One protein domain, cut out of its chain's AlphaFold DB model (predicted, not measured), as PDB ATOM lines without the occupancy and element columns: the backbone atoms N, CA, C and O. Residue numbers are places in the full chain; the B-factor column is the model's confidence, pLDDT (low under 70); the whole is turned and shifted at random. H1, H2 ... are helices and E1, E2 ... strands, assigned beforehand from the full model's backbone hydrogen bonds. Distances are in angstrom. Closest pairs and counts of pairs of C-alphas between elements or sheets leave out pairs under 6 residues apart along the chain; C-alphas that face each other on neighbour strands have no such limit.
ATOM      1  N   LEU A 122     -21.113  -5.401   4.002       89.25
ATOM      2  CA  LEU A 122     -21.931  -5.526   5.197       89.25
ATOM      3  C   LEU A 122     -21.488  -6.751   5.999       89.25
ATOM      4  O   LEU A 122     -21.592  -7.862   5.496       89.25
ATOM      5  N   LYS A 123     -21.038  -6.565   7.244       92.50
ATOM      6  CA  LYS A 123     -20.821  -7.678   8.182       92.50
ATOM      7  C   LYS A 123     -22.177  -8.181   8.674       92.50
ATOM      8  O   LYS A 123     -22.982  -7.373   9.135       92.50
ATOM      9  N   ILE A 124     -22.398  -9.487   8.608       94.25
ATOM     10  CA  ILE A 124     -23.607 -10.162   9.094       94.25
ATOM     11  C   ILE A 124     -23.241 -11.128  10.225       94.25
ATOM     12  O   ILE A 124     -22.125 -11.647  10.257       94.25
ATOM     13  N   GLY A 125     -24.157 -11.345  11.169       94.62
ATOM     14  CA  GLY A 125     -23.989 -12.337  12.238       94.62
ATOM     15  C   GLY A 125     -24.866 -13.570  12.049       94.62
ATOM     16  O   GLY A 125     -24.599 -14.615  12.627       94.62
ATOM     17  N   THR A 126     -25.918 -13.455  11.249       95.56
ATOM     18  CA  THR A 126     -26.890 -14.514  10.991       95.56
ATOM     19  C   THR A 126     -27.398 -14.421   9.558       95.56
ATOM     20  O   THR A 126     -27.302 -13.375   8.911       95.56
ATOM     21  N   TYR A 127     -28.000 -15.501   9.061       95.81
ATOM     22  CA  TYR A 127     -28.637 -15.509   7.743       95.81
ATOM     23  C   TYR A 127     -29.751 -14.452   7.606       95.81
ATOM     24  O   TYR A 127     -29.923 -13.862   6.541       95.81
ATOM     25  N   SER A 128     -30.472 -14.158   8.695       93.81
ATOM     26  CA  SER A 128     -31.522 -13.131   8.720       93.81
ATOM     27  C   SER A 128     -31.006 -11.696   8.610       93.81
ATOM     28  O   SER A 128     -31.797 -10.800   8.331       93.81
ATOM     29  N   ASP A 129     -29.707 -11.462   8.813       92.88
ATOM     30  CA  ASP A 129     -29.118 -10.126   8.668       92.88
ATOM     31  C   ASP A 129     -28.835  -9.770   7.199       92.88
ATOM     32  O   ASP A 129     -28.469  -8.631   6.900       92.88
ATOM     33  N   ILE A 130     -28.973 -10.729   6.272       93.44
ATOM     34  CA  ILE A 130     -28.758 -10.482   4.846       93.44
ATOM     35  C   ILE A 130     -29.874  -9.559   4.326       93.44
ATOM     36  O   ILE A 130     -31.056  -9.893   4.447       93.44
ATOM     37  N   PRO A 131     -29.533  -8.406   3.720       91.88
ATOM     38  CA  PRO A 131     -30.510  -7.416   3.290       91.88
ATOM     39  C   PRO A 131     -31.103  -7.824   1.940       91.88
ATOM     40  O   PRO A 131     -30.772  -7.244   0.910       91.88
ATOM     41  N   TRP A 132     -31.947  -8.851   1.920       92.94
ATOM     42  CA  TRP A 132     -32.627  -9.293   0.702       92.94
ATOM     43  C   TRP A 132     -33.460  -8.167   0.076       92.94
ATOM     44  O   TRP A 132     -34.011  -7.314   0.777       92.94
ATOM     45  N   HIS A 133     -33.550  -8.144  -1.255       90.75
ATOM     46  CA  HIS A 133     -34.374  -7.169  -1.964       90.75
ATOM     47  C   HIS A 133     -35.853  -7.316  -1.554       90.75
ATOM     48  O   HIS A 133     -36.363  -8.437  -1.512       90.75
ATOM     49  N   PRO A 134     -36.582  -6.219  -1.273       84.94
ATOM     50  CA  PRO A 134     -38.009  -6.307  -0.979       84.94
ATOM     51  C   PRO A 134     -38.785  -6.770  -2.221       84.94
ATOM     52  O   PRO A 134     -38.578  -6.251  -3.315       84.94
ATOM     53  N   GLY A 135     -39.691  -7.737  -2.068       89.25
ATOM     54  CA  GLY A 135     -40.499  -8.240  -3.186       89.25
ATOM     55  C   GLY A 135     -39.725  -9.137  -4.156       89.25
ATOM     56  O   GLY A 135     -39.792  -8.930  -5.367       89.25
ATOM     57  N   LEU A 136     -38.991 -10.117  -3.623       92.88
ATOM     58  CA  LEU A 136     -38.354 -11.167  -4.418       92.88
ATOM     59  C   LEU A 136     -39.374 -11.864  -5.324       92.88
ATOM     60  O   LEU A 136     -40.486 -12.195  -4.900       92.88
ATOM     61  N   LYS A 137     -38.984 -12.127  -6.572       96.12
ATOM     62  CA  LYS A 137     -39.761 -13.006  -7.451       96.12
ATOM     63  C   LYS A 137     -39.762 -14.431  -6.884       96.12
ATOM     64  O   LYS A 137     -38.812 -14.800  -6.195       96.12
ATOM     65  N   PRO A 138     -40.747 -15.279  -7.233       96.56
ATOM     66  CA  PRO A 138     -40.797 -16.661  -6.746       96.56
ATOM     67  C   PRO A 138     -39.499 -17.456  -6.973       96.56
ATOM     68  O   PRO A 138     -39.058 -18.185  -6.093       96.56
ATOM     69  N   GLU A 139     -38.845 -17.264  -8.121       94.94
ATOM     70  CA  GLU A 139     -37.566 -17.913  -8.445       94.94
ATOM     71  C   GLU A 139     -36.408 -17.420  -7.563       94.94
ATOM     72  O   GLU A 139     -35.545 -18.196  -7.160       94.94
ATOM     73  N   GLU A 140     -36.384 -16.126  -7.237       95.44
ATOM     74  CA  GLU A 140     -35.372 -15.542  -6.354       95.44
ATOM     75  C   GLU A 140     -35.593 -15.989  -4.911       95.44
ATOM     76  O   GLU A 140     -34.629 -16.332  -4.230       95.44
ATOM     77  N   GLN A 141     -36.853 -16.048  -4.469       96.75
ATOM     78  CA  GLN A 141     -37.214 -16.570  -3.155       96.75
ATOM     79  C   GLN A 141     -36.775 -18.030  -3.007       96.75
ATOM     80  O   GLN A 141     -36.124 -18.358  -2.023       96.75
ATOM     81  N   ALA A 142     -37.022 -18.878  -4.011       95.81
ATOM     82  CA  ALA A 142     -36.579 -20.272  -3.985       95.81
ATOM     83  C   ALA A 142     -35.048 -20.400  -3.856       95.81
ATOM     84  O   ALA A 142     -34.561 -21.222  -3.081       95.81
ATOM     85  N   ARG A 143     -34.278 -19.551  -4.556       94.94
ATOM     86  CA  ARG A 143     -32.807 -19.508  -4.433       94.94
ATOM     87  C   ARG A 143     -32.347 -19.047  -3.050       94.94
ATOM     88  O   ARG A 143     -31.352 -19.556  -2.535       94.94
ATOM     89  N   VAL A 144     -33.035 -18.066  -2.466       96.62
ATOM     90  CA  VAL A 144     -32.784 -17.610  -1.094       96.62
ATOM     91  C   VAL A 144     -33.068 -18.758  -0.124       96.62
ATOM     92  O   VAL A 144     -32.179 -19.138   0.631       96.62
ATOM     93  N   ASP A 145     -34.227 -19.399  -0.211       97.00
ATOM     94  CA  ASP A 145     -34.611 -20.506   0.672       97.00
ATOM     95  C   ASP A 145     -33.625 -21.685   0.587       97.00
ATOM     96  O   ASP A 145     -33.193 -22.210   1.616       97.00
ATOM     97  N   GLU A 146     -33.187 -22.055  -0.621       96.38
ATOM     98  CA  GLU A 146     -32.160 -23.083  -0.837       96.38
ATOM     99  C   GLU A 146     -30.824 -22.702  -0.179       96.38
ATOM    100  O   GLU A 146     -30.192 -23.515   0.505       96.38
ATOM    101  N   LEU A 147     -30.394 -21.446  -0.335       96.94
ATOM    102  CA  LEU A 147     -29.188 -20.945   0.319       96.94
ATOM    103  C   LEU A 147     -29.325 -20.981   1.847       96.94
ATOM    104  O   LEU A 147     -28.369 -21.345   2.534       96.94
ATOM    105  N   GLY A 148     -30.503 -20.633   2.369       97.50
ATOM    106  CA  GLY A 148     -30.833 -20.702   3.789       97.50
ATOM    107  C   GLY A 148     -30.770 -22.129   4.326       97.50
ATOM    108  O   GLY A 148     -30.149 -22.362   5.359       97.50
ATOM    109  N   ALA A 149     -31.311 -23.102   3.593       97.38
ATOM    110  CA  ALA A 149     -31.224 -24.515   3.957       97.38
ATOM    111  C   ALA A 149     -29.773 -25.032   3.952       97.38
ATOM    112  O   ALA A 149     -29.386 -25.804   4.827       97.38
ATOM    113  N   ARG A 150     -28.958 -24.590   2.985       96.88
ATOM    114  CA  ARG A 150     -27.569 -25.045   2.819       96.88
ATOM    115  C   ARG A 150     -26.590 -24.417   3.814       96.88
ATOM    116  O   ARG A 150     -25.675 -25.099   4.264       96.88
ATOM    117  N   LEU A 151     -26.726 -23.121   4.102       96.38
ATOM    118  CA  LEU A 151     -25.724 -22.343   4.850       96.38
ATOM    119  C   LEU A 151     -26.281 -21.582   6.048       96.38
ATOM    120  O   LEU A 151     -25.492 -21.065   6.835       96.38
ATOM    121  N   GLY A 152     -27.601 -21.496   6.216       94.25
ATOM    122  CA  GLY A 152     -28.214 -20.630   7.223       94.25
ATOM    123  C   GLY A 152     -27.727 -20.904   8.645       94.25
ATOM    124  O   GLY A 152     -27.480 -19.960   9.389       94.25
ATOM    125  N   GLY A 153     -27.512 -22.178   8.993       94.69
ATOM    126  CA  GLY A 153     -26.954 -22.586  10.289       94.69
ATOM    127  C   GLY A 153     -25.440 -22.391  10.438       94.69
ATOM    128  O   GLY A 153     -24.938 -22.405  11.559       94.69
ATOM    129  N   SER A 154     -24.712 -22.200   9.335       95.94
ATOM    130  CA  SER A 154     -23.260 -21.969   9.332       95.94
ATOM    131  C   SER A 154     -22.898 -20.488   9.469       95.94
ATOM    132  O   SER A 154     -21.804 -20.167   9.934       95.94
ATOM    133  N   ILE A 155     -23.802 -19.580   9.075       97.06
ATOM    134  CA  ILE A 155     -23.612 -18.137   9.259       97.06
ATOM    135  C   ILE A 155     -23.783 -17.809  10.738       97.06
ATOM    136  O   ILE A 155     -24.886 -17.865  11.280       97.06
ATOM    137  N   ALA A 156     -22.674 -17.444  11.367       95.38
ATOM    138  CA  ALA A 156     -22.592 -17.160  12.789       95.38
ATOM    139  C   ALA A 156     -21.970 -15.775  13.042       95.38
ATOM    140  O   ALA A 156     -21.304 -15.224  12.155       95.38
ATOM    141  N   PRO A 157     -22.145 -15.218  14.257       96.12
ATOM    142  CA  PRO A 157     -21.423 -14.030  14.685       96.12
ATOM    143  C   PRO A 157     -19.909 -14.208  14.563       96.12
ATOM    144  O   PRO A 157     -19.408 -15.316  14.388       96.12
ATOM    145  N   GLU A 158     -19.181 -13.100  14.677       96.44
ATOM    146  CA  GLU A 158     -17.718 -13.111  14.648       96.44
ATOM    147  C   GLU A 158     -17.133 -14.128  15.634       96.44
ATOM    148  O   GLU A 158     -17.537 -14.185  16.797       96.44
ATOM    149  N   GLN A 159     -16.187 -14.928  15.146       98.00
ATOM    150  CA  GLN A 159     -15.501 -15.949  15.927       98.00
ATOM    151  C   GLN A 159     -14.015 -15.635  15.982       98.00
ATOM    152  O   GLN A 159     -13.405 -15.301  14.962       98.00
ATOM    153  N   HIS A 160     -13.429 -15.796  17.162       98.12
ATOM    154  CA  HIS A 160     -12.003 -15.621  17.387       98.12
ATOM    155  C   HIS A 160     -11.377 -16.956  17.766       98.12
ATOM    156  O   HIS A 160     -11.920 -17.719  18.568       98.12
ATOM    157  N   ARG A 161     -10.214 -17.245  17.193       98.12
ATOM    158  CA  ARG A 161      -9.444 -18.445  17.502       98.12
ATOM    159  C   ARG A 161      -7.972 -18.098  17.625       98.12
ATOM    160  O   ARG A 161      -7.388 -17.535  16.700       98.12
ATOM    161  N   ARG A 162      -7.353 -18.484  18.738       97.94
ATOM    162  CA  ARG A 162      -5.901 -18.404  18.903       97.94
ATOM    163  C   ARG A 162      -5.218 -19.533  18.124       97.94
ATOM    164  O   ARG A 162      -5.693 -20.665  18.119       97.94
ATOM    165  N   THR A 163      -4.106 -19.212  17.480       97.00
ATOM    166  CA  THR A 163      -3.232 -20.127  16.734       97.00
ATOM    167  C   THR A 163      -1.771 -19.819  17.062       97.00
ATOM    168  O   THR A 163      -1.484 -18.800  17.698       97.00
ATOM    169  N   ASP A 164      -0.846 -20.656  16.595       95.19
ATOM    170  CA  ASP A 164       0.593 -20.424  16.773       95.19
ATOM    171  C   ASP A 164       1.071 -19.140  16.072       95.19
ATOM    172  O   ASP A 164       1.984 -18.468  16.549       95.19
ATOM    173  N   GLU A 165       0.411 -18.754  14.976       93.19
ATOM    174  CA  GLU A 165       0.738 -17.542  14.220       93.19
ATOM    175  C   GLU A 165       0.185 -16.267  14.873       93.19
ATOM    176  O   GLU A 165       0.680 -15.180  14.588       93.19
ATOM    177  N   GLY A 166      -0.814 -16.374  15.756       96.94
ATOM    178  CA  GLY A 166      -1.525 -15.243  16.354       96.94
ATOM    179  C   GLY A 166      -3.029 -15.490  16.443       96.94
ATOM    180  O   GLY A 166      -3.470 -16.605  16.733       96.94
ATOM    181  N   TRP A 167      -3.836 -14.461  16.204       98.44
ATOM    182  CA  TRP A 167      -5.297 -14.569  16.225       98.44
ATOM    183  C   TRP A 167      -5.870 -14.773  14.825       98.44
ATOM    184  O   TRP A 167      -5.435 -14.145  13.867       98.44
ATOM    185  N   VAL A 168      -6.875 -15.633  14.712       98.44
ATOM    186  CA  VAL A 168      -7.676 -15.824  13.503       98.44
ATOM    187  C   VAL A 168      -9.092 -15.359  13.796       98.44
ATOM    188  O   VAL A 168      -9.716 -15.823  14.751       98.44
ATOM    189  N   ILE A 169      -9.584 -14.437  12.975       98.19
ATOM    190  CA  ILE A 169     -10.884 -13.789  13.139       98.19
ATOM    191  C   ILE A 169     -11.728 -14.124  11.926       98.19
ATOM    192  O   ILE A 169     -11.404 -13.739  10.802       98.19
ATOM    193  N   ARG A 170     -12.818 -14.843  12.166       98.38
ATOM    194  CA  ARG A 170     -13.743 -15.283  11.132       98.38
ATOM    195  C   ARG A 170     -15.024 -14.479  11.202       98.38
ATOM    196  O   ARG A 170     -15.621 -14.322  12.265       98.38
ATOM    197  N   THR A 171     -15.446 -13.973  10.054       97.44
ATOM    198  CA  THR A 171     -16.604 -13.091   9.925       97.44
ATOM    199  C   THR A 171     -17.362 -13.383   8.644       97.44
ATOM    200  O   THR A 171     -16.759 -13.719   7.630       97.44
ATOM    201  N   TRP A 172     -18.677 -13.204   8.671       97.44
ATOM    202  CA  TRP A 172     -19.512 -13.308   7.482       97.44
ATOM    203  C   TRP A 172     -19.830 -11.926   6.931       97.44
ATOM    204  O   TRP A 172     -20.119 -10.987   7.679       97.44
ATOM    205  N   TRP A 173     -19.763 -11.805   5.611       95.00
ATOM    206  CA  TRP A 173     -19.982 -10.562   4.896       95.00
ATOM    207  C   TRP A 173     -20.891 -10.764   3.703       95.00
ATOM    208  O   TRP A 173     -20.865 -11.787   3.022       95.00
ATOM    209  N   VAL A 174     -21.638  -9.717   3.405       93.31
ATOM    210  CA  VAL A 174     -22.309  -9.537   2.136       93.31
ATOM    211  C   VAL A 174     -21.624  -8.390   1.419       93.31
ATOM    212  O   VAL A 174     -21.568  -7.278   1.946       93.31
ATOM    213  N   ALA A 175     -21.081  -8.655   0.236       90.44
ATOM    214  CA  ALA A 175     -20.410  -7.631  -0.549       90.44
ATOM    215  C   ALA A 175     -20.670  -7.806  -2.037       90.44
ATOM    216  O   ALA A 175     -20.527  -8.908  -2.550       90.44
ATOM    217  N   HIS A 176     -21.061  -6.737  -2.736       87.44
ATOM    218  CA  HIS A 176     -21.266  -6.775  -4.194       87.44
ATOM    219  C   HIS A 176     -22.120  -7.963  -4.677       87.44
ATOM    220  O   HIS A 176     -21.776  -8.633  -5.645       87.44
ATOM    221  N   ARG A 177     -23.245  -8.236  -3.998       91.62
ATOM    222  CA  ARG A 177     -24.134  -9.380  -4.298       91.62
ATOM    223  C   ARG A 177     -23.496 -10.755  -4.076       91.62
ATOM    224  O   ARG A 177     -23.972 -11.744  -4.622       91.62
ATOM    225  N   ARG A 178     -22.467 -10.839  -3.237       94.81
ATOM    226  CA  ARG A 178     -21.824 -12.088  -2.823       94.81
ATOM    227  C   ARG A 178     -21.999 -12.323  -1.333       94.81
ATOM    228  O   ARG A 178     -22.010 -11.364  -0.563       94.81
ATOM    229  N   LEU A 179     -22.087 -13.593  -0.942       96.69
ATOM    230  CA  LEU A 179     -21.933 -14.042   0.441       96.69
ATOM    231  C   LEU A 179     -20.498 -14.533   0.627       96.69
ATOM    232  O   LEU A 179     -20.064 -15.445  -0.080       96.69
ATOM    233  N   ILE A 180     -19.785 -13.933   1.573       97.00
ATOM    234  CA  ILE A 180     -18.358 -14.140   1.797       97.00
ATOM    235  C   ILE A 180     -18.137 -14.565   3.248       97.00
ATOM    236  O   ILE A 180     -18.572 -13.876   4.170       97.00
ATOM    237  N   GLU A 181     -17.422 -15.663   3.454       97.94
ATOM    238  CA  GLU A 181     -16.763 -15.952   4.725       97.94
ATOM    239  C   GLU A 181     -15.350 -15.370   4.657       97.94
ATOM    240  O   GLU A 181     -14.564 -15.703   3.771       97.94
ATOM    241  N   ARG A 182     -15.039 -14.451   5.566       97.50
ATOM    242  CA  ARG A 182     -13.761 -13.749   5.629       97.50
ATOM    243  C   ARG A 182     -12.997 -14.197   6.857       97.50
ATOM    244  O   ARG A 182     -13.453 -13.999   7.987       97.50
ATOM    245  N   GLU A 183     -11.810 -14.729   6.620       98.12
ATOM    246  CA  GLU A 183     -10.833 -15.061   7.643       98.12
ATOM    247  C   GLU A 183      -9.701 -14.029   7.620       98.12
ATOM    248  O   GLU A 183      -9.014 -13.840   6.612       98.12
ATOM    249  N   ILE A 184      -9.522 -13.329   8.738       98.12
ATOM    250  CA  ILE A 184      -8.419 -12.397   8.949       98.12
ATOM    251  C   ILE A 184      -7.455 -13.029   9.941       98.12
ATOM    252  O   ILE A 184      -7.806 -13.257  11.099       98.12
ATOM    253  N   VAL A 185      -6.230 -13.283   9.491       98.38
ATOM    254  CA  VAL A 185      -5.144 -13.715  10.368       98.38
ATOM    255  C   VAL A 185      -4.383 -12.483  10.828       98.38
ATOM    256  O   VAL A 185      -3.940 -11.676  10.007       98.38
ATOM    257  N   VAL A 186      -4.234 -12.361  12.142       98.31
ATOM    258  CA  VAL A 186      -3.556 -11.284  12.857       98.31
ATOM    259  C   VAL A 186      -2.301 -11.857  13.508       98.31
ATOM    260  O   VAL A 186      -2.374 -12.363  14.635       98.31
ATOM    261  N   PRO A 187      -1.149 -11.834  12.819       97.62
ATOM    262  CA  PRO A 187       0.084 -12.273  13.434       97.62
ATOM    263  C   PRO A 187       0.609 -11.230  14.420       97.62
ATOM    264  O   PRO A 187       0.230 -10.059  14.367       97.62
ATOM    265  N   ARG A 188       1.514 -11.647  15.314       95.44
ATOM    266  CA  ARG A 188       2.105 -10.750  16.328       95.44
ATOM    267  C   ARG A 188       2.891  -9.581  15.735       95.44
ATOM    268  O   ARG A 188       3.028  -8.556  16.386       95.44
ATOM    269  N   ASP A 189       3.400  -9.736  14.516       95.94
ATOM    270  CA  ASP A 189       4.112  -8.686  13.783       95.94
ATOM    271  C   ASP A 189       3.170  -7.687  13.086       95.94
ATOM    272  O   ASP A 189       3.628  -6.750  12.435       95.94
ATOM    273  N   GLY A 190       1.851  -7.885  13.194       96.56
ATOM    274  CA  GLY A 190       0.843  -7.026  12.590       96.56
ATOM    275  C   GLY A 190       0.645  -7.198  11.093       96.56
ATOM    276  O   GLY A 190      -0.185  -6.498  10.516       96.56
ATOM    277  N   GLN A 191       1.351  -8.115  10.431       97.62
ATOM    278  CA  GLN A 191       1.206  -8.317   8.991       97.62
ATOM    279  C   GLN A 191      -0.083  -9.083   8.665       97.62
ATOM    280  O   GLN A 191      -0.072 -10.268   8.327       97.62
ATOM    281  N   LEU A 192      -1.207  -8.373   8.763       96.62
ATOM    282  CA  LEU A 192      -2.555  -8.871   8.508       96.62
ATOM    283  C   LEU A 192      -2.640  -9.616   7.178       96.62
ATOM    284  O   LEU A 192      -2.213  -9.125   6.130       96.62
ATOM    285  N   ARG A 193      -3.269 -10.787   7.216       97.56
ATOM    286  CA  ARG A 193      -3.652 -11.550   6.027       97.56
ATOM    287  C   ARG A 193      -5.164 -11.664   5.992       97.56
ATOM    288  O   ARG A 193      -5.790 -11.843   7.030       97.56
ATOM    289  N   ARG A 194      -5.736 -11.573   4.795       96.94
ATOM    290  CA  ARG A 194      -7.172 -11.713   4.550       96.94
ATOM    291  C   ARG A 194      -7.388 -12.824   3.537       96.94
ATOM    292  O   ARG A 194      -6.759 -12.810   2.478       96.94
ATOM    293  N   HIS A 195      -8.271 -13.751   3.867       97.25
ATOM    294  CA  HIS A 195      -8.740 -14.798   2.977       97.25
ATOM    295  C   HIS A 195     -10.264 -14.741   2.906       97.25
ATOM    296  O   HIS A 195     -10.934 -14.820   3.931       97.25
ATOM    297  N   ASP A 196     -10.791 -14.598   1.694       96.62
ATOM    298  CA  ASP A 196     -12.223 -14.495   1.438       96.62
ATOM    299  C   ASP A 196     -12.674 -15.746   0.675       96.62
ATOM    300  O   ASP A 196     -12.194 -16.018  -0.426       96.62
ATOM    301  N   THR A 197     -13.605 -16.504   1.256       97.94
ATOM    302  CA  THR A 197     -14.284 -17.628   0.603       97.94
ATOM    303  C   THR A 197     -15.671 -17.185   0.158       97.94
ATOM    304  O   THR A 197     -16.502 -16.783   0.970       97.94
ATOM    305  N   ILE A 198     -15.936 -17.254  -1.147       97.38
ATOM    306  CA  ILE A 198     -17.233 -16.888  -1.724       97.38
ATOM    307  C   ILE A 198     -18.147 -18.117  -1.710       97.38
ATOM    308  O   ILE A 198     -17.869 -19.119  -2.365       97.38
ATOM    309  N   HIS A 199     -19.259 -18.036  -0.982       97.50
ATOM    310  CA  HIS A 199     -20.221 -19.137  -0.836       97.50
ATOM    311  C   HIS A 199     -21.431 -19.038  -1.773       97.50
ATOM    312  O   HIS A 199     -22.112 -20.043  -2.032       97.50
ATOM    313  N   ALA A 200     -21.726 -17.825  -2.237       97.12
ATOM    314  CA  ALA A 200     -22.770 -17.532  -3.208       97.12
ATOM    315  C   ALA A 200     -22.479 -16.208  -3.922       97.12
ATOM    316  O   ALA A 200     -21.934 -15.281  -3.319       97.12
ATOM    317  N   GLU A 201     -22.900 -16.118  -5.180       96.12
ATOM    318  CA  GLU A 201     -22.819 -14.927  -6.025       96.12
ATOM    319  C   GLU A 201     -24.208 -14.545  -6.559       96.12
ATOM    320  O   GLU A 201     -25.180 -15.293  -6.411       96.12
ATOM    321  N   ASP A 202     -24.301 -13.358  -7.160       93.88
ATOM    322  CA  ASP A 202     -25.514 -12.799  -7.768       93.88
ATOM    323  C   ASP A 202     -26.745 -12.757  -6.856       93.88
ATOM    324  O   ASP A 202     -27.890 -12.784  -7.321       93.88
ATOM    325  N   LEU A 203     -26.518 -12.621  -5.550       94.50
ATOM    326  CA  LEU A 203     -27.571 -12.522  -4.550       94.50
ATOM    327  C   LEU A 203     -28.555 -11.390  -4.898       94.50
ATOM    328  O   LEU A 203     -28.116 -10.307  -5.315       94.50
ATOM    329  N   PRO A 204     -29.874 -11.605  -4.734       94.38
ATOM    330  CA  PRO A 204     -30.890 -10.590  -4.988       94.38
ATOM    331  C   PRO A 204     -30.916  -9.574  -3.841       94.38
ATOM    332  O   PRO A 204     -31.749  -9.626  -2.938       94.38
ATOM    333  N   LEU A 205     -29.950  -8.657  -3.859       91.12
ATOM    334  CA  LEU A 205     -29.775  -7.612  -2.854       91.12
ATOM    335  C   LEU A 205     -30.016  -6.233  -3.472       91.12
ATOM    336  O   LEU A 205     -29.692  -6.026  -4.647       91.12
ATOM    337  N   PRO A 206     -30.506  -5.257  -2.693       88.19
ATOM    338  CA  PRO A 206     -30.506  -3.874  -3.124       88.19
ATOM    339  C   PRO A 206     -29.062  -3.341  -3.205       88.19
ATOM    340  O   PRO A 206     -28.141  -3.949  -2.652       88.19
ATOM    341  N   PRO A 207     -28.835  -2.199  -3.874       82.56
ATOM    342  CA  PRO A 207     -27.515  -1.582  -3.978       82.56
ATOM    343  C   PRO A 207     -26.820  -1.356  -2.624       82.56
ATOM    344  O   PRO A 207     -27.432  -0.927  -1.648       82.56
ATOM    345  N   GLY A 208     -25.504  -1.573  -2.573       79.06
ATOM    346  CA  GLY A 208     -24.720  -1.482  -1.336       79.06
ATOM    347  C   GLY A 208     -24.767  -0.129  -0.614       79.06
ATOM    348  O   GLY A 208     -24.597  -0.055   0.599       79.06
ATOM    349  N   ASN A 209     -25.016   0.952  -1.352       75.31
ATOM    350  CA  ASN A 209     -25.124   2.315  -0.828       75.31
ATOM    351  C   ASN A 209     -26.440   2.594  -0.079       75.31
ATOM    352  O   ASN A 209     -26.516   3.611   0.612       75.31
ATOM    353  N   VAL A 210     -27.456   1.732  -0.199       76.62
ATOM    354  CA  VAL A 210     -28.709   1.853   0.573       76.62
ATOM    355  C   VAL A 210     -28.715   0.995   1.835       76.62
ATOM    356  O   VAL A 210     -29.672   1.034   2.603       76.62
ATOM    357  N   TRP A 211     -27.648   0.238   2.085       77.19
ATOM    358  CA  TRP A 211     -27.454  -0.453   3.350       77.19
ATOM    359  C   TRP A 211     -26.992   0.608   4.381       77.19
ATOM    360  O   TRP A 211     -25.857   1.079   4.312       77.19
ATOM    361  N   ARG A 212     -27.842   1.021   5.346       62.19
ATOM    362  CA  ARG A 212     -27.431   1.834   6.522       62.19
ATOM    363  C   ARG A 212     -27.542   1.079   7.846       62.19
ATOM    364  O   ARG A 212     -28.546   0.424   8.081       62.19
ATOM    365  N   MET A 213     -26.579   1.288   8.750       54.03
ATOM    366  CA  MET A 213     -26.624   0.843  10.154       54.03
ATOM    367  C   MET A 213     -27.596   1.684  10.997       54.03
ATOM    368  O   MET A 213     -27.390   2.890  11.137       54.03
ATOM    369  N   VAL A 214     -28.563   1.044  11.656       46.25
ATOM    370  CA  VAL A 214     -29.344   1.591  12.779       46.25
ATOM    371  C   VAL A 214     -29.343   0.562  13.915       46.25
ATOM    372  O   VAL A 214     -29.871  -0.535  13.765       46.25
ATOM    373  N   ASN A 215     -28.737   0.894  15.061       34.19
ATOM    374  CA  ASN A 215     -28.689   0.027  16.255       34.19
ATOM    375  C   ASN A 215     -28.168  -1.403  15.994       34.19
ATOM    376  O   ASN A 215     -28.701  -2.373  16.525       34.19
ATOM    377  N   GLY A 216     -27.145  -1.545  15.147       36.75
ATOM    378  CA  GLY A 216     -26.574  -2.854  14.810       36.75
ATOM    379  C   GLY A 216     -27.418  -3.695  13.846       36.75
ATOM    380  O   GLY A 216     -27.068  -4.841  13.595       36.75
ATOM    381  N   ARG A 217     -28.497  -3.138  13.280       35.91
ATOM    382  CA  ARG A 217     -29.274  -3.734  12.187       35.91
ATOM    383  C   ARG A 217     -29.251  -2.823  10.973       35.91
ATOM    384  O   ARG A 217     -29.282  -1.602  11.110       35.91
ATOM    385  N   PHE A 218     -29.198  -3.408   9.783       51.88
ATOM    386  CA  PHE A 218     -29.267  -2.630   8.559       51.88
ATOM    387  C   PHE A 218     -30.716  -2.408   8.133       51.88
ATOM    388  O   PHE A 218     -31.474  -3.363   7.985       51.88
ATOM    389  N   LEU A 219     -31.095  -1.144   7.940       46.28
ATOM    390  CA  LEU A 219     -32.373  -0.773   7.338       46.28
ATOM    391  C   LEU A 219     -32.111  -0.257   5.913       46.28
ATOM    392  O   LEU A 219     -31.190   0.550   5.736       46.28
ATOM    393  N   PRO A 220     -32.884  -0.702   4.901       42.22
ATOM    394  CA  PRO A 220     -32.860  -0.090   3.579       42.22
ATOM    395  C   PRO A 220     -33.197   1.397   3.702       42.22
ATOM    396  O   PRO A 220     -34.158   1.761   4.381       42.22
ATOM    397  N   VAL A 221     -32.421   2.265   3.057       45.00
ATOM    398  CA  VAL A 221     -32.800   3.677   2.919       45.00
ATOM    399  C   VAL A 221     -33.894   3.765   1.858       45.00
ATOM    400  O   VAL A 221     -33.613   3.548   0.679       45.00
TER     401      VAL A 221
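This is residues 122 to 221 of the 222 residues of an uncharacterized protein of Kofleriaceae bacterium (UniProt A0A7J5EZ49). What shape do these atoms make? Strands E2 to E5 form a long, strongly twisted antiparallel sheet of hairpins, with short E1 added beside E3, while helix H1 lies beyond one end of the sheet. Near that same end, close to E1, lies a small separate hairpin of E6 and E7. What is it made of? The printed part has 100 residues with one named helix and seven named strands in the order E1, H1, E2, E3, E4, E5, E6, E7, a mixed class of helices and strands. It is only just compact, close to loose, with a radius of gyration of the C-alphas of 15.1 A, and its elongated outline spans 48 by 28 by 20 A.

Where does the first strand pair? E1, residues 122 to 124, is an edge strand antiparallel to E3, residues 166 to 175, at 111 degrees; C-alphas 123 and 173 face each other at 4.5 A, and N 122 and O 174 are 2.8 A apart. Is the helix on the sheet? H1, residues 138 to 151, is only just not on it, with 4 pairs of C-alphas within 10 A; every O i to N i+4 pair in H1 is within hydrogen-bond range. How do the next strands run? E2, residues 159 to 163, begins a meander through E3, E4, residues 178 to 187, and E5, residues 193 to 200, each strand the antiparallel neighbour of the one before. E1 and E2 lie on one side of E3 and E4 on the other side; N 161 and O 168 are 2.9 A apart between E2 and E3, N 171 and O 182 2.9 A between E3 and E4, and N 183 and O 195 2.8 A between E4 and E5. What comes last? E6, residues 211 to 214, and E7, residues 217 to 220, form a hairpin with N 214 and O 217 2.8 A apart; the closest C-alphas of E1 and E6, Leu 122 and Trp 211, are 7.7 A apart.

Where does E1 begin? C-alpha 122 stands at (-21.931, -5.526, 5.197). Which elements are long? H1 measures 19.8 A from first to last C-alpha, E2 13.0 A, E3 26.5 A, E4 27.3 A and E5 22.1 A; E3 bends by 56 degrees at residue 172. Where does E7 end? C-alpha 220 stands at (-32.860, -0.090, 3.579).

How far does it reach? The two C-alphas farthest apart, those of Pro 138 and Asp 189, are 50.0 A apart. Is anything cut, or any link long? The printed part has no cut, and the link E1 to H1, residues 125 to 137, is long. Where is confidence low? Residues 212 to 221 have pLDDT under 70, against a mean of 89.6 for the printed part.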